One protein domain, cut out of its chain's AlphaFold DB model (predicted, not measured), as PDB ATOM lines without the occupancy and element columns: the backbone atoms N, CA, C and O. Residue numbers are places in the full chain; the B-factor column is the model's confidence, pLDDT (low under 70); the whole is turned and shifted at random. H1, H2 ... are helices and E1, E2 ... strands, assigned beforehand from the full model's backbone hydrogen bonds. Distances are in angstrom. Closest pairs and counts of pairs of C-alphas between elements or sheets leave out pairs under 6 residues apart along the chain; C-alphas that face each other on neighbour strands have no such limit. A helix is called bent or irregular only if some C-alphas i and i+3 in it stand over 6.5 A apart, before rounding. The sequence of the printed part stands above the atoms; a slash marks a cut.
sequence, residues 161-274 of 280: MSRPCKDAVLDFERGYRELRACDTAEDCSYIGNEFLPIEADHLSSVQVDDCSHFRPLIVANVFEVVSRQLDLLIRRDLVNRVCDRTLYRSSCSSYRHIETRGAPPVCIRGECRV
ATOM      1  N   MET A 161     -21.502 -25.703 -18.738       67.56
ATOM      2  CA  MET A 161     -21.544 -24.968 -17.478       67.56
ATOM      3  C   MET A 161     -22.495 -25.628 -16.487       67.56
ATOM      4  O   MET A 161     -23.660 -25.921 -16.787       67.56
ATOM      5  N   SER A 162     -22.024 -25.769 -15.251       77.69
ATOM      6  CA  SER A 162     -22.881 -26.136 -14.128       77.69
ATOM      7  C   SER A 162     -24.020 -25.112 -13.965       77.69
ATOM      8  O   SER A 162     -23.866 -23.934 -14.294       77.69
ATOM      9  N   ARG A 163     -25.182 -25.534 -13.440       74.50
ATOM     10  CA  ARG A 163     -26.285 -24.594 -13.141       74.50
ATOM     11  C   ARG A 163     -25.830 -23.399 -12.285       74.50
ATOM     12  O   ARG A 163     -26.133 -22.283 -12.689       74.50
ATOM     13  N   PRO A 164     -25.041 -23.591 -11.204       77.44
ATOM     14  CA  PRO A 164     -24.509 -22.472 -10.426       77.44
ATOM     15  C   PRO A 164     -23.710 -21.466 -11.258       77.44
ATOM     16  O   PRO A 164     -23.855 -20.264 -11.062       77.44
ATOM     17  N   CYS A 165     -22.901 -21.939 -12.209       83.38
ATOM     18  CA  CYS A 165     -22.143 -21.059 -13.093       83.38
ATOM     19  C   CYS A 165     -23.062 -20.247 -14.016       83.38
ATOM     20  O   CYS A 165     -22.917 -19.030 -14.115       83.38
ATOM     21  N   LYS A 166     -24.062 -20.893 -14.631       79.31
ATOM     22  CA  LYS A 166     -25.051 -20.196 -15.470       79.31
ATOM     23  C   LYS A 166     -25.803 -19.122 -14.689       79.31
ATOM     24  O   LYS A 166     -25.967 -18.013 -15.186       79.31
ATOM     25  N   ASP A 167     -26.230 -19.442 -13.471       79.69
ATOM     26  CA  ASP A 167     -26.958 -18.508 -12.615       79.69
ATOM     27  C   ASP A 167     -26.078 -17.308 -12.229       79.69
ATOM     28  O   ASP A 167     -26.541 -16.170 -12.286       79.69
ATOM     29  N   ALA A 168     -24.797 -17.542 -11.917       83.50
ATOM     30  CA  ALA A 168     -23.837 -16.481 -11.616       83.50
ATOM     31  C   ALA A 168     -23.588 -15.559 -12.825       83.50
ATOM     32  O   ALA A 168     -23.597 -14.339 -12.673       83.50
ATOM     33  N   VAL A 169     -23.423 -16.123 -14.028       84.50
ATOM     34  CA  VAL A 169     -23.277 -15.351 -15.276       84.50
ATOM     35  C   VAL A 169     -24.523 -14.505 -15.545       84.50
ATOM     36  O   VAL A 169     -24.415 -13.312 -15.825       84.50
ATOM     37  N   LEU A 170     -25.717 -15.091 -15.421       82.75
ATOM     38  CA  LEU A 170     -26.974 -14.372 -15.638       82.75
ATOM     39  C   LEU A 170     -27.188 -13.250 -14.619       82.75
ATOM     40  O   LEU A 170     -27.708 -12.195 -14.983       82.75
ATOM     41  N   ASP A 171     -26.815 -13.461 -13.356       83.19
ATOM     42  CA  ASP A 171     -26.910 -12.422 -12.332       83.19
ATOM     43  C   ASP A 171     -25.913 -11.282 -12.577       83.19
ATOM     44  O   ASP A 171     -26.270 -10.114 -12.425       83.19
ATOM     45  N   PHE A 172     -24.702 -11.607 -13.035       87.75
ATOM     46  CA  PHE A 172     -23.700 -10.619 -13.424       87.75
ATOM     47  C   PHE A 172     -24.167  -9.754 -14.609       87.75
ATOM     48  O   PHE A 172     -24.084  -8.529 -14.549       87.75
ATOM     49  N   GLU A 173     -24.745 -10.360 -15.651       86.31
ATOM     50  CA  GLU A 173     -25.227  -9.627 -16.832       86.31
ATOM     51  C   GLU A 173     -26.518  -8.828 -16.596       86.31
ATOM     52  O   GLU A 173     -26.808  -7.893 -17.349       86.31
ATOM     53  N   ARG A 174     -27.317  -9.175 -15.576       85.56
ATOM     54  CA  ARG A 174     -28.637  -8.564 -15.334       85.56
ATOM     55  C   ARG A 174     -28.567  -7.039 -15.215       85.56
ATOM     56  O   ARG A 174     -29.477  -6.354 -15.676       85.56
ATOM     57  N   GLY A 175     -27.489  -6.512 -14.631       82.12
ATOM     58  CA  GLY A 175     -27.300  -5.076 -14.403       82.12
ATOM     59  C   GLY A 175     -26.854  -4.275 -15.630       82.12
ATOM     60  O   GLY A 175     -26.896  -3.049 -15.603       82.12
ATOM     61  N   TYR A 176     -26.451  -4.922 -16.728       88.75
ATOM     62  CA  TYR A 176     -25.838  -4.218 -17.861       88.75
ATOM     63  C   TYR A 176     -26.747  -3.205 -18.537       88.75
ATOM     64  O   TYR A 176     -26.265  -2.199 -19.049       88.75
ATOM     65  N   ARG A 177     -28.056  -3.458 -18.553       87.62
ATOM     66  CA  ARG A 177     -29.007  -2.538 -19.175       87.62
ATOM     67  C   ARG A 177     -29.002  -1.176 -18.484       87.62
ATOM     68  O   ARG A 177     -29.031  -0.161 -19.165       87.62
ATOM     69  N   GLU A 178     -28.936  -1.165 -17.155       92.31
ATOM     70  CA  GLU A 178     -28.859   0.070 -16.367       92.31
ATOM     71  C   GLU A 178     -27.530   0.781 -16.609       92.31
ATOM     72  O   GLU A 178     -27.511   1.976 -16.872       92.31
ATOM     73  N   LEU A 179     -26.429   0.024 -16.634       95.81
ATOM     74  CA  LEU A 179     -25.093   0.563 -16.900       95.81
ATOM     75  C   LEU A 179     -24.966   1.184 -18.292       95.81
ATOM     76  O   LEU A 179     -24.074   1.992 -18.512       95.81
ATOM     77  N   ARG A 180     -25.813   0.801 -19.251       96.06
ATOM     78  CA  ARG A 180     -25.813   1.353 -20.611       96.06
ATOM     79  C   ARG A 180     -26.779   2.514 -20.799       96.06
ATOM     80  O   ARG A 180     -26.810   3.050 -21.899       96.06
ATOM     81  N   ALA A 181     -27.569   2.893 -19.801       96.75
ATOM     82  CA  ALA A 181     -28.511   3.994 -19.952       96.75
ATOM     83  C   ALA A 181     -27.773   5.319 -20.209       96.75
ATOM     84  O   ALA A 181     -26.815   5.641 -19.512       96.75
ATOM     85  N   CYS A 182     -28.208   6.090 -21.202       97.88
ATOM     86  CA  CYS A 182     -27.620   7.391 -21.531       97.88
ATOM     87  C   CYS A 182     -28.684   8.390 -21.958       97.88
ATOM     88  O   CYS A 182     -29.697   8.010 -22.546       97.88
ATOM     89  N   ASP A 183     -28.401   9.666 -21.724       97.81
ATOM     90  CA  ASP A 183     -29.186  10.774 -22.257       97.81
ATOM     91  C   ASP A 183     -28.514  11.339 -23.514       97.81
ATOM     92  O   ASP A 183     -29.179  11.703 -24.489       97.81
ATOM     93  N   THR A 184     -27.178  11.363 -23.526       97.06
ATOM     94  CA  THR A 184     -26.357  11.906 -24.608       97.06
ATOM     95  C   THR A 184     -25.183  10.992 -24.954       97.06
ATOM     96  O   THR A 184     -24.851  10.052 -24.236       97.06
ATOM     97  N   ALA A 185     -24.529  11.252 -26.092       93.44
ATOM     98  CA  ALA A 185     -23.335  10.502 -26.485       93.44
ATOM     99  C   ALA A 185     -22.135  10.749 -25.551       93.44
ATOM    100  O   ALA A 185     -21.270   9.885 -25.460       93.44
ATOM    101  N   GLU A 186     -22.097  11.888 -24.852       95.19
ATOM    102  CA  GLU A 186     -21.026  12.242 -23.907       95.19
ATOM    103  C   GLU A 186     -21.053  11.375 -22.643       95.19
ATOM    104  O   GLU A 186     -20.019  11.175 -22.011       95.19
ATOM    105  N   ASP A 187     -22.210  10.793 -22.317       96.88
ATOM    106  CA  ASP A 187     -22.344   9.869 -21.192       96.88
ATOM    107  C   ASP A 187     -21.631   8.537 -21.460       96.88
ATOM    108  O   ASP A 187     -21.300   7.808 -20.525       96.88
ATOM    109  N   CYS A 188     -21.412   8.192 -22.732       96.50
ATOM    110  CA  CYS A 188     -20.948   6.879 -23.150       96.50
ATOM    111  C   CYS A 188     -19.424   6.820 -23.286       96.50
ATOM    112  O   CYS A 188     -18.805   7.659 -23.936       96.50
ATOM    113  N   SER A 189     -18.819   5.746 -22.778       95.50
ATOM    114  CA  SER A 189     -17.412   5.425 -23.036       95.50
ATOM    115  C   SER A 189     -17.214   3.946 -23.337       95.50
ATOM    116  O   SER A 189     -18.036   3.096 -22.981       95.50
ATOM    117  N   TYR A 190     -16.107   3.650 -24.013       94.12
ATOM    118  CA  TYR A 190     -15.586   2.295 -24.087       94.12
ATOM    119  C   TYR A 190     -15.030   1.902 -22.724       94.12
ATOM    120  O   TYR A 190     -14.333   2.682 -22.080       94.12
ATOM    121  N   ILE A 191     -15.340   0.691 -22.289       92.81
ATOM    122  CA  ILE A 191     -15.019   0.198 -20.958       92.81
ATOM    123  C   ILE A 191     -13.996  -0.926 -21.086       92.81
ATOM    124  O   ILE A 191     -14.186  -1.877 -21.843       92.81
ATOM    125  N   GLY A 192     -12.895  -0.797 -20.352       88.88
ATOM    126  CA  GLY A 192     -11.869  -1.827 -20.268       88.88
ATOM    127  C   GLY A 192     -12.267  -2.974 -19.340       88.88
ATOM    128  O   GLY A 192     -13.261  -2.919 -18.614       88.88
ATOM    129  N   ASN A 193     -11.418  -4.000 -19.287       85.56
ATOM    130  CA  ASN A 193     -11.648  -5.177 -18.447       85.56
ATOM    131  C   ASN A 193     -11.788  -4.837 -16.955       85.56
ATOM    132  O   ASN A 193     -12.411  -5.589 -16.222       85.56
ATOM    133  N   GLU A 194     -11.239  -3.730 -16.467       89.50
ATOM    134  CA  GLU A 194     -11.351  -3.330 -15.054       89.50
ATOM    135  C   GLU A 194     -12.570  -2.447 -14.754       89.50
ATOM    136  O   GLU A 194     -12.652  -1.844 -13.684       89.50
ATOM    137  N   PHE A 195     -13.524  -2.385 -15.686       93.00
ATOM    138  CA  PHE A 195     -14.695  -1.511 -15.606       93.00
ATOM    139  C   PHE A 195     -14.304  -0.034 -15.453       93.00
ATOM    140  O   PHE A 195     -14.929   0.718 -14.712       93.00
ATOM    141  N   LEU A 196     -13.242   0.367 -16.151       92.69
ATOM    142  CA  LEU A 196     -12.786   1.750 -16.243       92.69
ATOM    143  C   LEU A 196     -13.011   2.278 -17.662       92.69
ATOM    144  O   LEU A 196     -12.856   1.507 -18.617       92.69
ATOM    145  N   PRO A 197     -13.362   3.567 -17.813       93.44
ATOM    146  CA  PRO A 197     -13.425   4.193 -19.122       93.44
ATOM    147  C   PRO A 197     -12.036   4.194 -19.765       93.44
ATOM    148  O   PRO A 197     -11.032   4.464 -19.110       93.44
ATOM    149  N   ILE A 198     -11.985   3.892 -21.057       90.69
ATOM    150  CA  ILE A 198     -10.758   3.953 -21.848       90.69
ATOM    151  C   ILE A 198     -10.567   5.399 -22.306       90.69
ATOM    152  O   ILE A 198     -11.446   5.974 -22.950       90.69
ATOM    153  N   GLU A 199      -9.424   5.983 -21.955       85.31
ATOM    154  CA  GLU A 199      -9.081   7.367 -22.291       85.31
ATOM    155  C   GLU A 199      -8.880   7.568 -23.802       85.31
ATOM    156  O   GLU A 199      -8.560   6.636 -24.544       85.31
ATOM    157  N   ALA A 200      -9.090   8.800 -24.274       78.00
ATOM    158  CA  ALA A 200      -9.125   9.130 -25.700       78.00
ATOM    159  C   ALA A 200      -7.802   8.867 -26.440       78.00
ATOM    160  O   ALA A 200      -7.807   8.509 -27.618       78.00
ATOM    161  N   ASP A 201      -6.676   9.014 -25.753       73.50
ATOM    162  CA  ASP A 201      -5.333   8.684 -26.232       73.50
ATOM    163  C   ASP A 201      -5.105   7.167 -26.375       73.50
ATOM    164  O   ASP A 201      -4.267   6.728 -27.167       73.50
ATOM    165  N   HIS A 202      -5.909   6.361 -25.683       72.19
ATOM    166  CA  HIS A 202      -5.929   4.906 -25.768       72.19
ATOM    167  C   HIS A 202      -7.042   4.351 -26.682       72.19
ATOM    168  O   HIS A 202      -7.044   3.153 -26.971       72.19
ATOM    169  N   LEU A 203      -7.924   5.196 -27.245       73.94
ATOM    170  CA  LEU A 203      -8.999   4.821 -28.190       73.94
ATOM    171  C   LEU A 203      -8.498   4.446 -29.603       73.94
ATOM    172  O   LEU A 203      -9.132   4.743 -30.616       73.94
ATOM    173  N   SER A 204      -7.349   3.783 -29.701       74.50
ATOM    174  CA  SER A 204      -6.912   3.168 -30.957       74.50
ATOM    175  C   SER A 204      -7.481   1.758 -31.125       74.50
ATOM    176  O   SER A 204      -7.857   1.386 -32.239       74.50
ATOM    177  N   SER A 205      -7.595   1.002 -30.030       80.94
ATOM    178  CA  SER A 205      -8.223  -0.317 -30.006       80.94
ATOM    179  C   SER A 205      -8.766  -0.652 -28.621       80.94
ATOM    180  O   SER A 205      -8.100  -0.387 -27.623       80.94
ATOM    181  N   VAL A 206      -9.917  -1.313 -28.563       80.81
ATOM    182  CA  VAL A 206     -10.504  -1.837 -27.325       80.81
ATOM    183  C   VAL A 206     -10.421  -3.352 -27.354       80.81
ATOM    184  O   VAL A 206     -10.942  -3.979 -28.277       80.81
ATOM    185  N   GLN A 207      -9.755  -3.938 -26.361       80.62
ATOM    186  CA  GLN A 207      -9.749  -5.384 -26.179       80.62
ATOM    187  C   GLN A 207     -11.110  -5.829 -25.642       80.62
ATOM    188  O   GLN A 207     -11.618  -5.266 -24.674       80.62
ATOM    189  N   VAL A 208     -11.688  -6.838 -26.277       77.75
ATOM    190  CA  VAL A 208     -12.980  -7.412 -25.920       77.75
ATOM    191  C   VAL A 208     -12.742  -8.830 -25.427       77.75
ATOM    192  O   VAL A 208     -12.119  -9.627 -26.122       77.75
ATOM    193  N   ASP A 209     -13.227  -9.141 -24.223       75.25
ATOM    194  CA  ASP A 209     -13.271 -10.522 -23.742       75.25
ATOM    195  C   ASP A 209     -14.392 -11.283 -24.458       75.25
ATOM    196  O   ASP A 209     -15.566 -11.184 -24.108       75.25
ATOM    197  N   ASP A 210     -14.011 -11.995 -25.506       71.31
ATOM    198  CA  ASP A 210     -14.838 -12.903 -26.300       71.31
ATOM    199  C   ASP A 210     -14.621 -14.379 -25.927       71.31
ATOM    200  O   ASP A 210     -15.485 -15.228 -26.165       71.31
ATOM    201  N   CYS A 211     -13.508 -14.678 -25.258       77.00
ATOM    202  CA  CYS A 211     -13.193 -16.005 -24.753       77.00
ATOM    203  C   CYS A 211     -14.099 -16.438 -23.602       77.00
ATOM    204  O   CYS A 211     -14.298 -17.639 -23.401       77.00
ATOM    205  N   SER A 212     -14.649 -15.500 -22.837       80.38
ATOM    206  CA  SER A 212     -15.619 -15.808 -21.794       80.38
ATOM    207  C   SER A 212     -17.008 -16.139 -22.360       80.38
ATOM    208  O   SER A 212     -17.445 -15.688 -23.421       80.38
ATOM    209  N   HIS A 213     -17.751 -16.959 -21.625       74.38
ATOM    210  CA  HIS A 213     -19.146 -17.282 -21.930       74.38
ATOM    211  C   HIS A 213     -20.143 -16.204 -21.466       74.38
ATOM    212  O   HIS A 213     -21.311 -16.264 -21.852       74.38
ATOM    213  N   PHE A 214     -19.712 -15.226 -20.659       79.31
ATOM    214  CA  PHE A 214     -20.510 -14.034 -20.361       79.31
ATOM    215  C   PHE A 214     -20.224 -12.932 -21.383       79.31
ATOM    216  O   PHE A 214     -19.132 -12.839 -21.939       79.31
ATOM    217  N   ARG A 215     -21.208 -12.071 -21.629       81.06
ATOM    218  CA  ARG A 215     -21.061 -10.919 -22.515       81.06
ATOM    219  C   ARG A 215     -20.126  -9.877 -21.897       81.06
ATOM    220  O   ARG A 215     -20.384  -9.424 -20.779       81.06
ATOM    221  N   PRO A 216     -19.117  -9.387 -22.624       82.69
ATOM    222  CA  PRO A 216     -18.329  -8.256 -22.160       82.69
ATOM    223  C   PRO A 216     -19.174  -6.972 -22.160       82.69
ATOM    224  O   PRO A 216     -19.955  -6.697 -23.081       82.69
ATOM    225  N   LEU A 217     -19.006  -6.146 -21.127       88.88
ATOM    226  CA  LEU A 217     -19.543  -4.787 -21.095       88.88
ATOM    227  C   LEU A 217     -18.557  -3.851 -21.803       88.88
ATOM    228  O   LEU A 217     -17.716  -3.242 -21.164       88.88
ATOM    229  N   ILE A 218     -18.644  -3.780 -23.132       90.88
ATOM    230  CA  ILE A 218     -17.685  -3.036 -23.977       90.88
ATOM    231  C   ILE A 218     -17.937  -1.526 -23.943       90.88
ATOM    232  O   ILE A 218     -17.011  -0.732 -24.057       90.88
ATOM    233  N   VAL A 219     -19.203  -1.125 -23.843       93.56
ATOM    234  CA  VAL A 219     -19.625   0.277 -23.824       93.56
ATOM    235  C   VAL A 219     -20.660   0.444 -22.727       93.56
ATOM    236  O   VAL A 219     -21.536  -0.414 -22.571       93.56
ATOM    237  N   ALA A 220     -20.552   1.537 -21.982       96.81
ATOM    238  CA  ALA A 220     -21.468   1.874 -20.909       96.81
ATOM    239  C   ALA A 220     -21.466   3.380 -20.630       96.81
ATOM    240  O   ALA A 220     -20.626   4.120 -21.145       96.81
ATOM    241  N   ASN A 221     -22.395   3.799 -19.781       97.94
ATOM    242  CA  ASN A 221     -22.389   5.103 -19.154       97.94
ATOM    243  C   ASN A 221     -21.222   5.195 -18.162       97.94
ATOM    244  O   ASN A 221     -21.084   4.348 -17.273       97.94
ATOM    245  N   VAL A 222     -20.382   6.219 -18.319       96.38
ATOM    246  CA  VAL A 222     -19.165   6.410 -17.515       96.38
ATOM    247  C   VAL A 222     -19.494   6.527 -16.032       96.38
ATOM    248  O   VAL A 222     -18.854   5.882 -15.203       96.38
ATOM    249  N   PHE A 223     -20.503   7.326 -15.691       96.88
ATOM    250  CA  PHE A 223     -20.875   7.579 -14.304       96.88
ATOM    251  C   PHE A 223     -21.438   6.321 -13.630       96.88
ATOM    252  O   PHE A 223     -21.029   5.971 -12.519       96.88
ATOM    253  N   GLU A 224     -22.327   5.595 -14.311       97.31
ATOM    254  CA  GLU A 224     -22.910   4.358 -13.776       97.31
ATOM    255  C   GLU A 224     -21.857   3.262 -13.583       97.31
ATOM    256  O   GLU A 224     -21.843   2.587 -12.553       97.31
ATOM    257  N   VAL A 225     -20.934   3.094 -14.534       96.12
ATOM    258  CA  VAL A 225     -19.875   2.086 -14.405       96.12
ATOM    259  C   VAL A 225     -18.891   2.432 -13.295       96.12
ATOM    260  O   VAL A 225     -18.581   1.561 -12.482       96.12
ATOM    261  N   VAL A 226     -18.435   3.684 -13.205       95.81
ATOM    262  CA  VAL A 226     -17.483   4.096 -12.161       95.81
ATOM    263  C   VAL A 226     -18.122   4.009 -10.773       95.81
ATOM    264  O   VAL A 226     -17.506   3.485  -9.845       95.81
ATOM    265  N   SER A 227     -19.376   4.444 -10.617       96.88
ATOM    266  CA  SER A 227     -20.077   4.383  -9.325       96.88
ATOM    267  C   SER A 227     -20.323   2.951  -8.829       96.88
ATOM    268  O   SER A 227     -20.397   2.727  -7.620       96.88
ATOM    269  N   ARG A 228     -20.398   1.968  -9.739       96.62
ATOM    270  CA  ARG A 228     -20.608   0.543  -9.423       96.62
ATOM    271  C   ARG A 228     -19.369  -0.327  -9.643       96.62
ATOM    272  O   ARG A 228     -19.468  -1.551  -9.559       96.62
ATOM    273  N   GLN A 229     -18.202   0.271  -9.883       95.56
ATOM    274  CA  GLN A 229     -16.995  -0.450 -10.297       95.56
ATOM    275  C   GLN A 229     -16.628  -1.584  -9.331       95.56
ATOM    276  O   GLN A 229     -16.393  -2.716  -9.750       95.56
ATOM    277  N   LEU A 230     -16.618  -1.298  -8.026       95.81
ATOM    278  CA  LEU A 230     -16.267  -2.289  -7.011       95.81
ATOM    279  C   LEU A 230     -17.250  -3.472  -6.996       95.81
ATOM    280  O   LEU A 230     -16.818  -4.617  -6.897       95.81
ATOM    281  N   ASP A 231     -18.554  -3.213  -7.138       95.00
ATOM    282  CA  ASP A 231     -19.576  -4.265  -7.208       95.00
ATOM    283  C   ASP A 231     -19.379  -5.141  -8.454       95.00
ATOM    284  O   ASP A 231     -19.397  -6.368  -8.365       95.00
ATOM    285  N   LEU A 232     -19.086  -4.529  -9.606       93.94
ATOM    286  CA  LEU A 232     -18.797  -5.249 -10.850       93.94
ATOM    287  C   LEU A 232     -17.553  -6.135 -10.733       93.94
ATOM    288  O   LEU A 232     -17.577  -7.292 -11.162       93.94
ATOM    289  N   LEU A 233     -16.486  -5.629 -10.110       94.06
ATOM    290  CA  LEU A 233     -15.269  -6.398  -9.853       94.06
ATOM    291  C   LEU A 233     -15.541  -7.598  -8.937       94.06
ATOM    292  O   LEU A 233     -15.113  -8.709  -9.255       94.06
ATOM    293  N   ILE A 234     -16.290  -7.401  -7.847       94.00
ATOM    294  CA  ILE A 234     -16.657  -8.468  -6.904       94.00
ATOM    295  C   ILE A 234     -17.530  -9.529  -7.585       94.00
ATOM    296  O   ILE A 234     -17.284 -10.727  -7.422       94.00
ATOM    297  N   ARG A 235     -18.535  -9.118  -8.366       92.38
ATOM    298  CA  ARG A 235     -19.408 -10.055  -9.086       92.38
ATOM    299  C   ARG A 235     -18.644 -10.849 -10.137       92.38
ATOM    300  O   ARG A 235     -18.836 -12.060 -10.222       92.38
ATOM    301  N   ARG A 236     -17.739 -10.217 -10.890       92.12
ATOM    302  CA  ARG A 236     -16.878 -10.931 -11.843       92.12
ATOM    303  C   ARG A 236     -15.990 -11.957 -11.139       92.12
ATOM    304  O   ARG A 236     -15.881 -13.087 -11.602       92.12
ATOM    305  N   ASP A 237     -15.395 -11.599 -10.004       92.75
ATOM    306  CA  ASP A 237     -14.592 -12.530  -9.202       92.75
ATOM    307  C   ASP A 237     -15.428 -13.701  -8.648       92.75
ATOM    308  O   ASP A 237     -14.969 -14.844  -8.593       92.75
ATOM    309  N   LEU A 238     -16.690 -13.462  -8.282       92.38
ATOM    310  CA  LEU A 238     -17.622 -14.532  -7.925       92.38
ATOM    311  C   LEU A 238     -17.892 -15.470  -9.111       92.38
ATOM    312  O   LEU A 238     -17.796 -16.684  -8.943       92.38
ATOM    313  N   VAL A 239     -18.182 -14.929 -10.297       90.94
ATOM    314  CA  VAL A 239     -18.385 -15.726 -11.520       90.94
ATOM    315  C   VAL A 239     -17.148 -16.576 -11.812       90.94
ATOM    316  O   VAL A 239     -17.274 -17.788 -11.976       90.94
ATOM    317  N   ASN A 240     -15.954 -15.980 -11.772       90.75
ATOM    318  CA  ASN A 240     -14.689 -16.689 -11.973       90.75
ATOM    319  C   ASN A 240     -14.522 -17.861 -10.993       90.75
ATOM    320  O   ASN A 240     -14.142 -18.955 -11.400       90.75
ATOM    321  N   ARG A 241     -14.854 -17.669  -9.710       92.31
ATOM    322  CA  ARG A 241     -14.750 -18.726  -8.689       92.31
ATOM    323  C   ARG A 241     -15.785 -19.837  -8.845       92.31
ATOM    324  O   ARG A 241     -15.469 -20.992  -8.578       92.31
ATOM    325  N   VAL A 242     -17.014 -19.503  -9.235       91.31
ATOM    326  CA  VAL A 242     -18.106 -20.483  -9.384       91.31
ATOM    327  C   VAL A 242     -17.954 -21.297 -10.670       91.31
ATOM    328  O   VAL A 242     -18.261 -22.489 -10.690       91.31
ATOM    329  N   CYS A 243     -17.502 -20.655 -11.743       86.38
ATOM    330  CA  CYS A 243     -17.376 -21.263 -13.061       86.38
ATOM    331  C   CYS A 243     -16.014 -21.929 -13.295       86.38
ATOM    332  O   CYS A 243     -15.935 -22.862 -14.098       86.38
ATOM    333  N   ASP A 244     -14.956 -21.484 -12.611       88.19
ATOM    334  CA  ASP A 244     -13.580 -21.939 -12.832       88.19
ATOM    335  C   ASP A 244     -13.251 -21.966 -14.346       88.19
ATOM    336  O   ASP A 244     -13.612 -21.051 -15.092       88.19
ATOM    337  N   ARG A 245     -12.636 -23.041 -14.850       80.69
ATOM    338  CA  ARG A 245     -12.282 -23.199 -16.266       80.69
ATOM    339  C   ARG A 245     -13.481 -23.284 -17.208       80.69
ATOM    340  O   ARG A 245     -13.305 -23.064 -18.399       80.69
ATOM    341  N   THR A 246     -14.681 -23.584 -16.705       79.94
ATOM    342  CA  THR A 246     -15.898 -23.667 -17.540       79.94
ATOM    343  C   THR A 246     -16.448 -22.299 -17.928       79.94
ATOM    344  O   THR A 246     -17.359 -22.225 -18.745       79.94
ATOM    345  N   LEU A 247     -15.893 -21.212 -17.373       81.69
ATOM    346  CA  LEU A 247     -16.227 -19.853 -17.793       81.69
ATOM    347  C   LEU A 247     -15.723 -19.528 -19.198       81.69
ATOM    348  O   LEU A 247     -16.330 -18.711 -19.887       81.69
ATOM    349  N   TYR A 248     -14.624 -20.159 -19.606       82.56
ATOM    350  CA  TYR A 248     -13.926 -19.853 -20.843       82.56
ATOM    351  C   TYR A 248     -14.217 -20.902 -21.909       82.56
ATOM    352  O   TYR A 248     -14.219 -22.108 -21.650       82.56
ATOM    353  N   ARG A 249     -14.411 -20.432 -23.138       73.25
ATOM    354  CA  ARG A 249     -14.586 -21.273 -24.318       73.25
ATOM    355  C   ARG A 249     -13.276 -21.994 -24.610       73.25
ATOM    356  O   ARG A 249     -12.239 -21.367 -24.812       73.25
ATOM    357  N   SER A 250     -13.331 -23.318 -24.715       67.50
ATOM    358  CA  SER A 250     -12.166 -24.145 -25.065       67.50
ATOM    359  C   SER A 250     -11.635 -23.891 -26.483       67.50
ATOM    360  O   SER A 250     -10.490 -24.222 -26.777       67.50
ATOM    361  N   SER A 251     -12.456 -23.300 -27.355       65.12
ATOM    362  CA  SER A 251     -12.119 -22.952 -28.736       65.12
ATOM    363  C   SER A 251     -11.511 -21.559 -28.910       65.12
ATOM    364  O   SER A 251     -11.155 -21.220 -30.036       65.12
ATOM    365  N   CYS A 252     -11.395 -20.748 -27.853       69.50
ATOM    366  CA  CYS A 252     -10.878 -19.389 -27.999       69.50
ATOM    367  C   CYS A 252      -9.355 -19.396 -28.186       69.50
ATOM    368  O   CYS A 252      -8.618 -19.865 -27.318       69.50
ATOM    369  N   SER A 253      -8.880 -18.884 -29.322       61.78
ATOM    370  CA  SER A 253      -7.452 -18.814 -29.652       61.78
ATOM    371  C   SER A 253      -6.824 -17.444 -29.373       61.78
ATOM    372  O   SER A 253      -5.607 -17.364 -29.211       61.78
ATOM    373  N   SER A 254      -7.622 -16.375 -29.295       68.88
ATOM    374  CA  SER A 254      -7.148 -15.010 -29.044       68.88
ATOM    375  C   SER A 254      -8.296 -14.073 -28.681       68.88
ATOM    376  O   SER A 254      -9.395 -14.262 -29.187       68.88
ATOM    377  N   TYR A 255      -7.996 -13.020 -27.919       73.19
ATOM    378  CA  TYR A 255      -8.922 -11.912 -27.680       73.19
ATOM    379  C   TYR A 255      -9.169 -11.092 -28.949       73.19
ATOM    380  O   TYR A 255      -8.226 -10.782 -29.686       73.19
ATOM    381  N   ARG A 256     -10.411 -10.660 -29.166       73.81
ATOM    382  CA  ARG A 256     -10.749  -9.687 -30.210       73.81
ATOM    383  C   ARG A 256     -10.400  -8.260 -29.808       73.81
ATOM    384  O   ARG A 256     -10.502  -7.852 -28.653       73.81
ATOM    385  N   HIS A 257     -10.055  -7.473 -30.818       80.06
ATOM    386  CA  HIS A 257      -9.880  -6.034 -30.708       80.06
ATOM    387  C   HIS A 257     -10.901  -5.324 -31.597       80.06
ATOM    388  O   HIS A 257     -11.104  -5.711 -32.745       80.06
ATOM    389  N   ILE A 258     -11.531  -4.277 -31.070       80.25
ATOM    390  CA  ILE A 258     -12.317  -3.328 -31.860       80.25
ATOM    391  C   ILE A 258     -11.413  -2.133 -32.131       80.25
ATOM    392  O   ILE A 258     -11.011  -1.451 -31.190       80.25
ATOM    393  N   GLU A 259     -11.084  -1.870 -33.393       82.44
ATOM    394  CA  GLU A 259     -10.374  -0.646 -33.769       82.44
ATOM    395  C   GLU A 259     -11.312   0.550 -33.583       82.44
ATOM    396  O   GLU A 259     -12.346   0.631 -34.236       82.44
ATOM    397  N   THR A 260     -10.983   1.470 -32.676       80.25
ATOM    398  CA  THR A 260     -11.862   2.593 -32.294       80.25
ATOM    399  C   THR A 260     -11.415   3.941 -32.855       80.25
ATOM    400  O   THR A 260     -12.015   4.968 -32.536       80.25
ATOM    401  N   ARG A 261     -10.386   3.954 -33.719       79.38
ATOM    402  CA  ARG A 261      -9.748   5.171 -34.251       79.38
ATOM    403  C   ARG A 261     -10.774   6.178 -34.782       79.38
ATOM    404  O   ARG A 261     -11.293   6.037 -35.885       79.38
ATOM    405  N   GLY A 262     -11.006   7.231 -33.999       72.88
ATOM    406  CA  GLY A 262     -11.855   8.363 -34.371       72.88
ATOM    407  C   GLY A 262     -13.364   8.107 -34.309       72.88
ATOM    408  O   GLY A 262     -14.124   8.944 -34.790       72.88
ATOM    409  N   ALA A 263     -13.812   6.995 -33.723       88.31
ATOM    410  CA  ALA A 263     -15.229   6.657 -33.613       88.31
ATOM    411  C   ALA A 263     -15.635   6.495 -32.135       88.31
ATOM    412  O   ALA A 263     -15.566   5.387 -31.600       88.31
ATOM    413  N   PRO A 264     -16.059   7.579 -31.455       90.75
ATOM    414  CA  PRO A 264     -16.547   7.497 -30.079       90.75
ATOM    415  C   PRO A 264     -17.836   6.664 -30.011       90.75
ATOM    416  O   PRO A 264     -18.559   6.589 -31.013       90.75
ATOM    417  N   PRO A 265     -18.158   6.055 -28.858       93.06
ATOM    418  CA  PRO A 265     -19.413   5.336 -28.696       93.06
ATOM    419  C   PRO A 265     -20.600   6.296 -28.825       93.06
ATOM    420  O   PRO A 265     -20.469   7.513 -28.709       93.06
ATOM    421  N   VAL A 266     -21.778   5.741 -29.094       93.06
ATOM    422  CA  VAL A 266     -22.973   6.528 -29.410       93.06
ATOM    423  C   VAL A 266     -24.117   6.180 -28.472       93.06
ATOM    424  O   VAL A 266     -24.316   5.013 -28.134       93.06
ATOM    425  N   CYS A 267     -24.906   7.185 -28.102       96.50
ATOM    426  CA  CYS A 267     -26.174   6.984 -27.414       96.50
ATOM    427  C   CYS A 267     -27.292   6.837 -28.453       96.50
ATOM    428  O   CYS A 267     -27.624   7.787 -29.163       96.50
ATOM    429  N   ILE A 268     -27.865   5.639 -28.583       91.94
ATOM    430  CA  ILE A 268     -28.953   5.364 -29.528       91.94
ATOM    431  C   ILE A 268     -30.147   4.845 -28.740       91.94
ATOM    432  O   ILE A 268     -30.082   3.771 -28.148       91.94
ATOM    433  N   ARG A 269     -31.263   5.584 -28.793       94.31
ATOM    434  CA  ARG A 269     -32.515   5.238 -28.091       94.31
ATOM    435  C   ARG A 269     -32.314   5.047 -26.577       94.31
ATOM    436  O   ARG A 269     -32.888   4.133 -25.994       94.31
ATOM    437  N   GLY A 270     -31.498   5.908 -25.969       93.94
ATOM    438  CA  GLY A 270     -31.219   5.887 -24.532       93.94
ATOM    439  C   GLY A 270     -30.272   4.774 -24.077       93.94
ATOM    440  O   GLY A 270     -30.218   4.472 -22.889       93.94
ATOM    441  N   GLU A 271     -29.559   4.128 -25.005       95.44
ATOM    442  CA  GLU A 271     -28.589   3.075 -24.702       95.44
ATOM    443  C   GLU A 271     -27.233   3.371 -25.354       95.44
ATOM    444  O   GLU A 271     -27.153   3.644 -26.557       95.44
ATOM    445  N   CYS A 272     -26.160   3.275 -24.571       93.94
ATOM    446  CA  CYS A 272     -24.793   3.355 -25.048       93.94
ATOM    447  C   CYS A 272     -24.454   2.129 -25.892       93.94
ATOM    448  O   CYS A 272     -24.588   0.981 -25.458       93.94
ATOM    449  N   ARG A 273     -23.981   2.375 -27.112       91.56
ATOM    450  CA  ARG A 273     -23.650   1.340 -28.090       91.56
ATOM    451  C   ARG A 273     -22.292   1.599 -28.715       91.56
ATOM    452  O   ARG A 273     -21.839   2.738 -28.827       91.56
ATOM    453  N   VAL A 274     -21.664   0.515 -29.170       89.56
ATOM    454  CA  VAL A 274     -20.496   0.605 -30.051       89.56
ATOM    455  C   VAL A 274     -20.896   1.402 -31.288       89.56
ATOM    456  O   VAL A 274     -21.986   1.204 -31.833       89.56
TER     457      VAL A 274
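This is residues 161 to 274 of the 280 residues of an uncharacterized protein of Bdellovibrionales bacterium GWB1_55_8 (UniProt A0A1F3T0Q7). Two helices, H1 and H4, run side by side in opposite directions along one long side of the domain, and two small strand pairs, E1 with E3 and E5 with E6, cluster at the end where H2 and H3 lie. A third pair, E2 with E4, forms a separate ribbon on the side away from H1 and H4, reached by unnamed links. The printed part has 114 residues, with four named helices and six named strands in the order H1 H2 E1 E2 E3 H3 H4 E4 E5 E6. The strands make three two-stranded antiparallel sheets, E1 - E3, E2 - E4 and E5 - E6, and the class is mixed, helices and strands. The whole is compact, with a radius of gyration of the C-alphas of 14.4 A and spans of 39 by 29 by 23 A.

H1 is residues 163 to 174, beginning at C-alpha 163 (-26.285, -24.594, -13.141) and 16.3 A long from first to last C-alpha. H2 is residues 176 to 179. E1 is residues 188 to 190, E2 residues 205 to 208, 9.5 A long, and E3 residues 219 to 221. H3 is residues 222 to 227. H4 is residues 229 to 247, 20.8 A long, ending at C-alpha 247 (-16.227, -19.853, -17.793). It has a kink of 62 degrees near residue 241 and is irregular, with C-alphas 242 and 245 9.4 A apart. E4 is residues 256 to 259, 9.7 A long, E5 residues 266 to 268, and E6 residues 271 to 273, ending at C-alpha 273 (-23.650, 1.340, -28.090).

H1 and H4 touch, closest at the C-alphas of Cys 165 and Cys 243, 4.8 A apart. They run opposite ways at a shallow tilt of 29 degrees. H2 and H3 only just touch, with 3 pairs of C-alphas within 8 A, the closest those of Leu 179 and Glu 224, 5.4 A. E1 and E3 are antiparallel at 143 degrees, with N 189 and O 220 within hydrogen-bond range at 2.9 A. The closest C-alphas of E3 and E6 are those of Ala 220 and Cys 272, 5.5 A. E5 and E6 form a hairpin, antiparallel at 135 degrees, with N 273 and O 266 at 2.8 A. E2 and E4 are antiparallel at 151 degrees, with N 206 and O 258 at 2.8 A; E2 is apart from H1 and H4, for instance. In H1 and H3 every O i to N i+4 pair is within hydrogen-bond range, in H4 12 of 15, and H2 is too short for such a pair.

The C-alphas farthest apart, those of Arg 163 and Gly 262, are 41.8 A apart. The printed part has no cut, and the link from E1 to E2, residues 191 to 204, is long. The mean pLDDT of the printed part is 86.4, and residue 161 and residues 250 to 254 are under 70.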